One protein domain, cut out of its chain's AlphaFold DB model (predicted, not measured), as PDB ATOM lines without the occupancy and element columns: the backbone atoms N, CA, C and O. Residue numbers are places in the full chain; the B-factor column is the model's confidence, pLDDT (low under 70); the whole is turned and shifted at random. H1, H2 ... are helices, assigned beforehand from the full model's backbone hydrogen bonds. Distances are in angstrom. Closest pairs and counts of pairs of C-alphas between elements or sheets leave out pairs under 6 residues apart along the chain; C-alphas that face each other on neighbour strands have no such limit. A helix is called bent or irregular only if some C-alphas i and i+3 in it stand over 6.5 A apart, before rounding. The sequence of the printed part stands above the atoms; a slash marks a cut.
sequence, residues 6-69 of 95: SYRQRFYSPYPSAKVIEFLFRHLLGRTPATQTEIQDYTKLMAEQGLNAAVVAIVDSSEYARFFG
ATOM      1  N   SER A   6     -10.298   2.913   4.878       74.75
ATOM      2  CA  SER A   6      -9.963   1.496   4.740       74.75
ATOM      3  C   SER A   6     -11.152   0.641   4.290       74.75
ATOM      4  O   SER A   6     -10.959  -0.300   3.526       74.75
ATOM      5  N   TYR A   7     -12.382   0.951   4.720       74.62
ATOM      6  CA  TYR A   7     -13.578   0.232   4.268       74.62
ATOM      7  C   TYR A   7     -13.880   0.542   2.796       74.62
ATOM      8  O   TYR A   7     -14.167  -0.367   2.016       74.62
ATOM      9  N   ARG A   8     -13.721   1.807   2.381       74.56
ATOM     10  CA  ARG A   8     -13.863   2.220   0.975       74.56
ATOM     11  C   ARG A   8     -12.839   1.535   0.072       74.56
ATOM     12  O   ARG A   8     -13.212   0.966  -0.949       74.56
ATOM     13  N   GLN A   9     -11.568   1.510   0.454       74.25
ATOM     14  CA  GLN A   9     -10.540   0.848  -0.356       74.25
ATOM     15  C   GLN A   9     -10.783  -0.657  -0.508       74.25
ATOM     16  O   GLN A   9     -10.525  -1.215  -1.570       74.25
ATOM     17  N   ARG A  10     -11.313  -1.316   0.527       74.00
ATOM     18  CA  ARG A  10     -11.505  -2.772   0.527       74.00
ATOM     19  C   ARG A  10     -12.791  -3.225  -0.157       74.00
ATOM     20  O   ARG A  10     -12.781  -4.254  -0.823       74.00
ATOM     21  N   PHE A  11     -13.885  -2.484   0.018       70.69
ATOM     22  CA  PHE A  11     -15.220  -2.921  -0.406       70.69
ATOM     23  C   PHE A  11     -15.863  -2.040  -1.474       70.69
ATOM     24  O   PHE A  11     -16.808  -2.496  -2.106       70.69
ATOM     25  N   TYR A  12     -15.373  -0.816  -1.695       72.12
ATOM     26  CA  TYR A  12     -15.937   0.119  -2.675       72.12
ATOM     27  C   TYR A  12     -15.075   0.234  -3.939       72.12
ATOM     28  O   TYR A  12     -15.594   0.115  -5.040       72.12
ATOM     29  N   SER A  13     -13.756   0.403  -3.806       74.94
ATOM     30  CA  SER A  13     -12.858   0.589  -4.960       74.94
ATOM     31  C   SER A  13     -12.766  -0.597  -5.939       74.94
ATOM     32  O   SER A  13     -12.627  -0.334  -7.132       74.94
ATOM     33  N   PRO A  14     -12.792  -1.875  -5.503       80.19
ATOM     34  CA  PRO A  14     -12.589  -3.003  -6.412       80.19
ATOM     35  C   PRO A  14     -13.891  -3.642  -6.921       80.19
ATOM     36  O   PRO A  14     -13.828  -4.585  -7.707       80.19
ATOM     37  N   TYR A  15     -15.065  -3.173  -6.480       81.31
ATOM     38  CA  TYR A  15     -16.339  -3.848  -6.735       81.31
ATOM     39  C   TYR A  15     -17.380  -2.931  -7.392       81.31
ATOM     40  O   TYR A  15     -17.446  -1.746  -7.076       81.31
ATOM     41  N   PRO A  16     -18.247  -3.473  -8.269       83.06
ATOM     42  CA  PRO A  16     -19.362  -2.718  -8.837       83.06
ATOM     43  C   PRO A  16     -20.397  -2.367  -7.759       83.06
ATOM     44  O   PRO A  16     -20.577  -3.122  -6.801       83.06
ATOM     45  N   SER A  17     -21.145  -1.276  -7.944       80.38
ATOM     46  CA  SER A  17     -22.086  -0.724  -6.950       80.38
ATOM     47  C   SER A  17     -23.068  -1.758  -6.384       80.38
ATOM     48  O   SER A  17     -23.307  -1.789  -5.181       80.38
ATOM     49  N   ALA A  18     -23.563  -2.677  -7.221       81.38
ATOM     50  CA  ALA A  18     -24.445  -3.763  -6.786       81.38
ATOM     51  C   ALA A  18     -23.790  -4.682  -5.736       81.38
ATOM     52  O   ALA A  18     -24.417  -5.040  -4.743       81.38
ATOM     53  N   LYS A  19     -22.504  -5.020  -5.911       84.12
ATOM     54  CA  LYS A  19     -21.742  -5.834  -4.952       84.12
ATOM     55  C   LYS A  19     -21.471  -5.084  -3.654       84.12
ATOM     56  O   LYS A  19     -21.536  -5.680  -2.582       84.12
ATOM     57  N   VAL A  20     -21.210  -3.780  -3.737       85.75
ATOM     58  CA  VAL A  20     -21.056  -2.926  -2.549       85.75
ATOM     59  C   VAL A  20     -22.324  -2.971  -1.696       85.75
ATOM     60  O   VAL A  20     -22.237  -3.133  -0.481       85.75
ATOM     61  N   ILE A  21     -23.500  -2.889  -2.323       85.19
ATOM     62  CA  ILE A  21     -24.792  -2.959  -1.627       85.19
ATOM     63  C   ILE A  21     -24.965  -4.311  -0.936       85.19
ATOM     64  O   ILE A  21     -25.318  -4.342   0.239       85.19
ATOM     65  N   GLU A  22     -24.641  -5.424  -1.597       85.12
ATOM     66  CA  GLU A  22     -24.684  -6.743  -0.948       85.12
ATOM     67  C   GLU A  22     -23.801  -6.803   0.308       85.12
ATOM     68  O   GLU A  22     -24.227  -7.328   1.339       85.12
ATOM     69  N   PHE A  23     -22.591  -6.238   0.249       85.62
ATOM     70  CA  PHE A  23     -21.716  -6.158   1.418       85.62
ATOM     71  C   PHE A  23     -22.312  -5.286   2.522       85.62
ATOM     72  O   PHE A  23     -22.262  -5.676   3.685       85.62
ATOM     73  N   LEU A  24     -22.909  -4.140   2.186       86.31
ATOM     74  CA  LEU A  24     -23.561  -3.269   3.167       86.31
ATOM     75  C   LEU A  24     -24.702  -3.983   3.890       86.31
ATOM     76  O   LEU A  24     -24.734  -3.987   5.118       86.31
ATOM     77  N   PHE A  25     -25.589  -4.647   3.151       85.38
ATOM     78  CA  PHE A  25     -26.682  -5.429   3.730       85.38
ATOM     79  C   PHE A  25     -26.156  -6.550   4.630       85.38
ATOM     80  O   PHE A  25     -26.652  -6.740   5.743       85.38
ATOM     81  N   ARG A  26     -25.102  -7.251   4.201       83.56
ATOM     82  CA  ARG A  26     -24.506  -8.328   4.996       83.56
ATOM     83  C   ARG A  26     -23.863  -7.810   6.283       83.56
ATOM     84  O   ARG A  26     -24.039  -8.439   7.319       83.56
ATOM     85  N   HIS A  27     -23.130  -6.699   6.231       84.06
ATOM     86  CA  HIS A  27     -22.432  -6.156   7.399       84.06
ATOM     87  C   HIS A  27     -23.365  -5.425   8.374       84.06
ATOM     88  O   HIS A  27     -23.145  -5.506   9.578       84.06
ATOM     89  N   LEU A  28     -24.379  -4.711   7.874       83.56
ATOM     90  CA  LEU A  28     -25.259  -3.872   8.696       83.56
ATOM     91  C   LEU A  28     -26.541  -4.595   9.111       83.56
ATOM     92  O   LEU A  28     -26.932  -4.525  10.267       83.56
ATOM     93  N   LEU A  29     -27.195  -5.306   8.190       82.31
ATOM     94  CA  LEU A  29     -28.464  -5.987   8.468       82.31
ATOM     95  C   LEU A  29     -28.294  -7.477   8.776       82.31
ATOM     96  O   LEU A  29     -29.244  -8.117   9.236       82.31
ATOM     97  N   GLY A  30     -27.116  -8.045   8.512       81.00
ATOM     98  CA  GLY A  30     -26.850  -9.469   8.695       81.00
ATOM     99  C   GLY A  30     -27.517 -10.367   7.649       81.00
ATOM    100  O   GLY A  30     -27.498 -11.583   7.822       81.00
ATOM    101  N   ARG A  31     -28.099  -9.805   6.580       82.31
ATOM    102  CA  ARG A  31     -28.802 -10.528   5.501       82.31
ATOM    103  C   ARG A  31     -28.299 -10.107   4.123       82.31
ATOM    104  O   ARG A  31     -27.597  -9.115   3.992       82.31
ATOM    105  N   THR A  32     -28.669 -10.844   3.082       81.88
ATOM    106  CA  THR A  32     -28.559 -10.360   1.696       81.88
ATOM    107  C   THR A  32     -29.817  -9.569   1.314       81.88
ATOM    108  O   THR A  32     -30.865  -9.754   1.949       81.88
ATOM    109  N   PRO A  33     -29.748  -8.679   0.307       80.06
ATOM    110  CA  PRO A  33     -30.950  -8.064  -0.253       80.06
ATOM    111  C   PRO A  33     -31.940  -9.153  -0.684       80.06
ATOM    112  O   PRO A  33     -31.543 -10.181  -1.237       80.06
ATOM    113  N   ALA A  34     -33.218  -8.954  -0.372       76.25
ATOM    114  CA  ALA A  34     -34.260  -9.950  -0.606       76.25
ATOM    115  C   ALA A  34     -34.909  -9.786  -1.985       76.25
ATOM    116  O   ALA A  34     -35.487 -10.730  -2.519       76.25
ATOM    117  N   THR A  35     -34.843  -8.585  -2.565       79.25
ATOM    118  CA  THR A  35     -35.535  -8.250  -3.814       79.25
ATOM    119  C   THR A  35     -34.678  -7.348  -4.695       79.25
ATOM    120  O   THR A  35     -33.933  -6.501  -4.204       79.25
ATOM    121  N   GLN A  36     -34.819  -7.491  -6.016       76.44
ATOM    122  CA  GLN A  36     -34.117  -6.652  -6.991       76.44
ATOM    123  C   GLN A  36     -34.465  -5.160  -6.847       76.44
ATOM    124  O   GLN A  36     -33.618  -4.313  -7.118       76.44
ATOM    125  N   THR A  37     -35.679  -4.842  -6.388       83.81
ATOM    126  CA  THR A  37     -36.128  -3.473  -6.104       83.81
ATOM    127  C   THR A  37     -35.278  -2.811  -5.021       83.81
ATOM    128  O   THR A  37     -34.767  -1.724  -5.261       83.81
ATOM    129  N   GLU A  38     -35.003  -3.506  -3.901       83.62
ATOM    130  CA  GLU A  38     -34.101  -2.988  -2.857       83.62
ATOM    131  C   GLU A  38     -32.732  -2.653  -3.469       83.62
ATOM    132  O   GLU A  38     -32.205  -1.559  -3.288       83.62
ATOM    133  N   ILE A  39     -32.174  -3.563  -4.274       85.56
ATOM    134  CA  ILE A  39     -30.875  -3.340  -4.920       85.56
ATOM    135  C   ILE A  39     -30.916  -2.084  -5.799       85.56
ATOM    136  O   ILE A  39     -29.979  -1.288  -5.762       85.56
ATOM    137  N   GLN A  40     -31.981  -1.884  -6.577       88.06
ATOM    138  CA  GLN A  40     -32.118  -0.716  -7.447       88.06
ATOM    139  C   GLN A  40     -32.251   0.591  -6.657       88.06
ATOM    140  O   GLN A  40     -31.572   1.560  -6.999       88.06
ATOM    141  N   ASP A  41     -33.054   0.617  -5.596       89.38
ATOM    142  CA  ASP A  41     -33.269   1.814  -4.776       89.38
ATOM    143  C   ASP A  41     -31.979   2.252  -4.078       89.38
ATOM    144  O   ASP A  41     -31.560   3.408  -4.194       89.38
ATOM    145  N   TYR A  42     -31.264   1.315  -3.449       88.19
ATOM    146  CA  TYR A  42     -29.977   1.613  -2.819       88.19
ATOM    147  C   TYR A  42     -28.876   1.925  -3.844       88.19
ATOM    148  O   TYR A  42     -27.965   2.695  -3.541       88.19
ATOM    149  N   THR A  43     -28.959   1.391  -5.070       88.75
ATOM    150  CA  THR A  43     -28.039   1.762  -6.162       88.75
ATOM    151  C   THR A  43     -28.250   3.208  -6.589       88.75
ATOM    152  O   THR A  43     -27.268   3.930  -6.752       88.75
ATOM    153  N   LYS A  44     -29.506   3.648  -6.733       90.38
ATOM    154  CA  LYS A  44     -29.830   5.047  -7.048       90.38
ATOM    155  C   LYS A  44     -29.347   5.981  -5.945       90.38
ATOM    156  O   LYS A  44     -28.597   6.907  -6.228       90.38
ATOM    157  N   LEU A  45     -29.666   5.667  -4.693       89.44
ATOM    158  CA  LEU A  45     -29.254   6.468  -3.542       89.44
ATOM    159  C   LEU A  45     -27.723   6.579  -3.440       89.44
ATOM    160  O   LEU A  45     -27.184   7.657  -3.191       89.44
ATOM    161  N   MET A  46     -27.003   5.486  -3.702       85.94
ATOM    162  CA  MET A  46     -25.540   5.491  -3.740       85.94
ATOM    163  C   MET A  46     -24.979   6.310  -4.913       85.94
ATOM    164  O   MET A  46     -23.926   6.924  -4.759       85.94
ATOM    165  N   ALA A  47     -25.650   6.329  -6.067       86.38
ATOM    166  CA  ALA A  47     -25.245   7.143  -7.211       86.38
ATOM    167  C   ALA A  47     -25.464   8.646  -6.965       86.38
ATOM    168  O   ALA A  47     -24.651   9.455  -7.403       86.38
ATOM    169  N   GLU A  48     -26.523   9.014  -6.242       88.06
ATOM    170  CA  GLU A  48     -26.867  10.410  -5.954       88.06
ATOM    171  C   GLU A  48     -26.054  11.000  -4.793       88.06
ATOM    172  O   GLU A  48     -25.587  12.133  -4.876       88.06
ATOM    173  N   GLN A  49     -25.879  10.244  -3.705       85.75
ATOM    174  CA  GLN A  49     -25.349  10.762  -2.435       85.75
ATOM    175  C   GLN A  49     -24.092  10.023  -1.940       85.75
ATOM    176  O   GLN A  49     -23.482  10.396  -0.934       85.75
ATOM    177  N   GLY A  50     -23.667   8.973  -2.646       86.00
ATOM    178  CA  GLY A  50     -22.476   8.194  -2.322       86.00
ATOM    179  C   GLY A  50     -22.680   7.130  -1.237       86.00
ATOM    180  O   GLY A  50     -23.779   6.853  -0.760       86.00
ATOM    181  N   LEU A  51     -21.567   6.508  -0.835       82.69
ATOM    182  CA  LEU A  51     -21.552   5.375   0.101       82.69
ATOM    183  C   LEU A  51     -22.103   5.725   1.494       82.69
ATOM    184  O   LEU A  51     -22.806   4.917   2.094       82.69
ATOM    185  N   ASN A  52     -21.781   6.914   2.009       85.25
ATOM    186  CA  ASN A  52     -22.167   7.310   3.366       85.25
ATOM    187  C   ASN A  52     -23.687   7.407   3.516       85.25
ATOM    188  O   ASN A  52     -24.226   6.932   4.510       85.25
ATOM    189  N   ALA A  53     -24.375   7.961   2.517       86.81
ATOM    190  CA  ALA A  53     -25.828   8.047   2.528       86.81
ATOM    191  C   ALA A  53     -26.477   6.660   2.515       86.81
ATOM    192  O   ALA A  53     -27.416   6.422   3.267       86.81
ATOM    193  N   ALA A  54     -25.930   5.717   1.739       86.88
ATOM    194  CA  ALA A  54     -26.422   4.340   1.726       86.88
ATOM    195  C   ALA A  54     -26.260   3.650   3.088       86.88
ATOM    196  O   ALA A  54     -27.161   2.942   3.527       86.88
ATOM    197  N   VAL A  55     -25.146   3.887   3.788       86.94
ATOM    198  CA  VAL A  55     -24.945   3.384   5.157       86.94
ATOM    199  C   VAL A  55     -25.979   3.979   6.111       86.94
ATOM    200  O   VAL A  55     -26.607   3.232   6.857       86.94
ATOM    201  N   VAL A  56     -26.164   5.302   6.086       87.88
ATOM    202  CA  VAL A  56     -27.118   5.993   6.967       87.88
ATOM    203  C   VAL A  56     -28.542   5.510   6.704       87.88
ATOM    204  O   VAL A  56     -29.222   5.153   7.654       87.88
ATOM    205  N   ALA A  57     -28.955   5.390   5.440       88.44
ATOM    206  CA  ALA A  57     -30.283   4.901   5.073       88.44
ATOM    207  C   ALA A  57     -30.565   3.477   5.589       88.44
ATOM    208  O   ALA A  57     -31.684   3.175   5.992       88.44
ATOM    209  N   ILE A  58     -29.553   2.600   5.610       85.62
ATOM    210  CA  ILE A  58     -29.698   1.240   6.148       85.62
ATOM    211  C   ILE A  58     -29.812   1.259   7.678       85.62
ATOM    212  O   ILE A  58     -30.652   0.551   8.233       85.62
ATOM    213  N   VAL A  59     -28.980   2.047   8.363       85.06
ATOM    214  CA  VAL A  59     -28.975   2.134   9.835       85.06
ATOM    215  C   VAL A  59     -30.235   2.824  10.364       85.06
ATOM    216  O   VAL A  59     -30.772   2.399  11.382       85.06
ATOM    217  N   ASP A  60     -30.738   3.829   9.649       87.19
ATOM    218  CA  ASP A  60     -31.969   4.559   9.982       87.19
ATOM    219  C   ASP A  60     -33.245   3.788   9.587       87.19
ATOM    220  O   ASP A  60     -34.370   4.204   9.860       87.19
ATOM    221  N   SER A  61     -33.100   2.626   8.942       85.75
ATOM    222  CA  SER A  61     -34.249   1.795   8.602       85.75
ATOM    223  C   SER A  61     -34.928   1.242   9.860       85.75
ATOM    224  O   SER A  61     -34.289   0.784  10.812       85.75
ATOM    225  N   SER A  62     -36.262   1.190   9.831       83.44
ATOM    226  CA  SER A  62     -37.057   0.590  10.909       83.44
ATOM    227  C   SER A  62     -36.736  -0.894  11.130       83.44
ATOM    228  O   SER A  62     -36.924  -1.408  12.233       83.44
ATOM    229  N   GLU A  63     -36.212  -1.586  10.113       82.38
ATOM    230  CA  GLU A  63     -35.699  -2.947  10.249       82.38
ATOM    231  C   GLU A  63     -34.482  -2.979  11.179       82.38
ATOM    232  O   GLU A  63     -34.475  -3.739  12.146       82.38
ATOM    233  N   TYR A  64     -33.476  -2.140  10.935       83.38
ATOM    234  CA  TYR A  64     -32.278  -2.097  11.772       83.38
ATOM    235  C   TYR A  64     -32.635  -1.806  13.238       83.38
ATOM    236  O   TYR A  64     -32.227  -2.547  14.136       83.38
ATOM    237  N   ALA A  65     -33.499  -0.814  13.475       84.69
ATOM    238  CA  ALA A  65     -33.982  -0.470  14.812       84.69
ATOM    239  C   ALA A  65     -34.738  -1.625  15.498       84.69
ATOM    240  O   ALA A  65     -34.578  -1.850  16.695       84.69
ATOM    241  N   ARG A  66     -35.535  -2.398  14.748       81.12
ATOM    242  CA  ARG A  66     -36.319  -3.517  15.296       81.12
ATOM    243  C   ARG A  66     -35.462  -4.709  15.717       81.12
ATOM    244  O   ARG A  66     -35.857  -5.437  16.623       81.12
ATOM    245  N   PHE A  67     -34.346  -4.947  15.031       79.06
ATOM    246  CA  PHE A  67     -33.529  -6.145  15.238       79.06
ATOM    247  C   PHE A  67     -32.255  -5.907  16.043       79.06
ATOM    248  O   PHE A  67     -31.842  -6.803  16.776       79.06
ATOM    249  N   PHE A  68     -31.644  -4.731  15.920       81.19
ATOM    250  CA  PHE A  68     -30.420  -4.383  16.640       81.19
ATOM    251  C   PHE A  68     -30.656  -3.266  17.664       81.19
ATOM    252  O   PHE A  68     -30.089  -3.289  18.755       81.19
ATOM    253  N   GLY A  69     -31.536  -2.310  17.364       77.88
ATOM    254  CA  GLY A  69     -31.716  -1.137  18.222       77.88
ATOM    255  C   GLY A  69     -30.393  -0.388  18.445       77.88
ATOM    256  O   GLY A  69     -29.482  -0.463  17.620       77.88
TER     257      GLY A  69
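This is residues 6 to 69 of the 95 residues of the protein "Phycobilisome Linker polypeptide, putative" of Coleofasciculus chthonoplastes PCC 7420 (UniProt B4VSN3). A bent helix, H3, folds back on itself as a V, and helix H2 packs on both of its arms, crossing H3a and running beside H3b. Two short helices lie toward opposite ends of this core, H1 at one and H4 at the other. The printed part has 64 residues with four named helices, in the order H1, H2, H3, H4, and no named strand; its class is all helix. It is compact, with a radius of gyration of the C-alphas of 11.2 A, and rounded, spanning 32 by 26 by 20 A.

H3, residues 36 to 59, was assigned as one helix by its hydrogen bonds but is bent: C-alphas 48 and 51 are 9.5 A apart. Its arms, H3a of residues 36 to 48 and H3b of residues 51 to 59, touch at a steep tilt of 47 degrees, opposite ways, the closest C-alphas being those of Met 46 and Ala 54, 5.7 A apart. H2, residues 17 to 29, touches H3a with residues 17 to 21 alone, about perpendicular at 74 degrees; the closest C-alphas, of Ser 17 and Thr 43, are 6.5 A apart. With residues 24 to 29 alone H2 touches H3b, the same way at a shallow tilt of 34.9 degrees, only just short of steep; the closest C-alphas, of Leu 24 and Val 55, are 7.1 A apart. H1, residues 6 to 12, only just touches H2, with 3 pairs of C-alphas within 8 A, the closest those of Tyr 12 and Val 20 at 6.0 A. H4, residues 62 to 67, is close to H2 but not clearly touching, the closest C-alphas, of Leu 29 and Tyr 64, being 6.4 A apart. H1 and H4 are apart. In H1, H2, H3a, H3b and H4 every O i to N i+4 pair is within hydrogen-bond range.

H3a measures 18.6 A from first to last C-alpha, H2 17.5 A and H3b 12.7 A. C-alpha 36 begins H3a at (-34.117, -6.652, -6.991), and C-alpha 67 ends H4 at (-33.529, -6.145, 15.238).

The C-alphas farthest apart, of Pro 14 and Arg 66, are 32.2 A apart. The printed part has no cut and no long link. Its mean pLDDT is 82.9, and no printed residue is under 70.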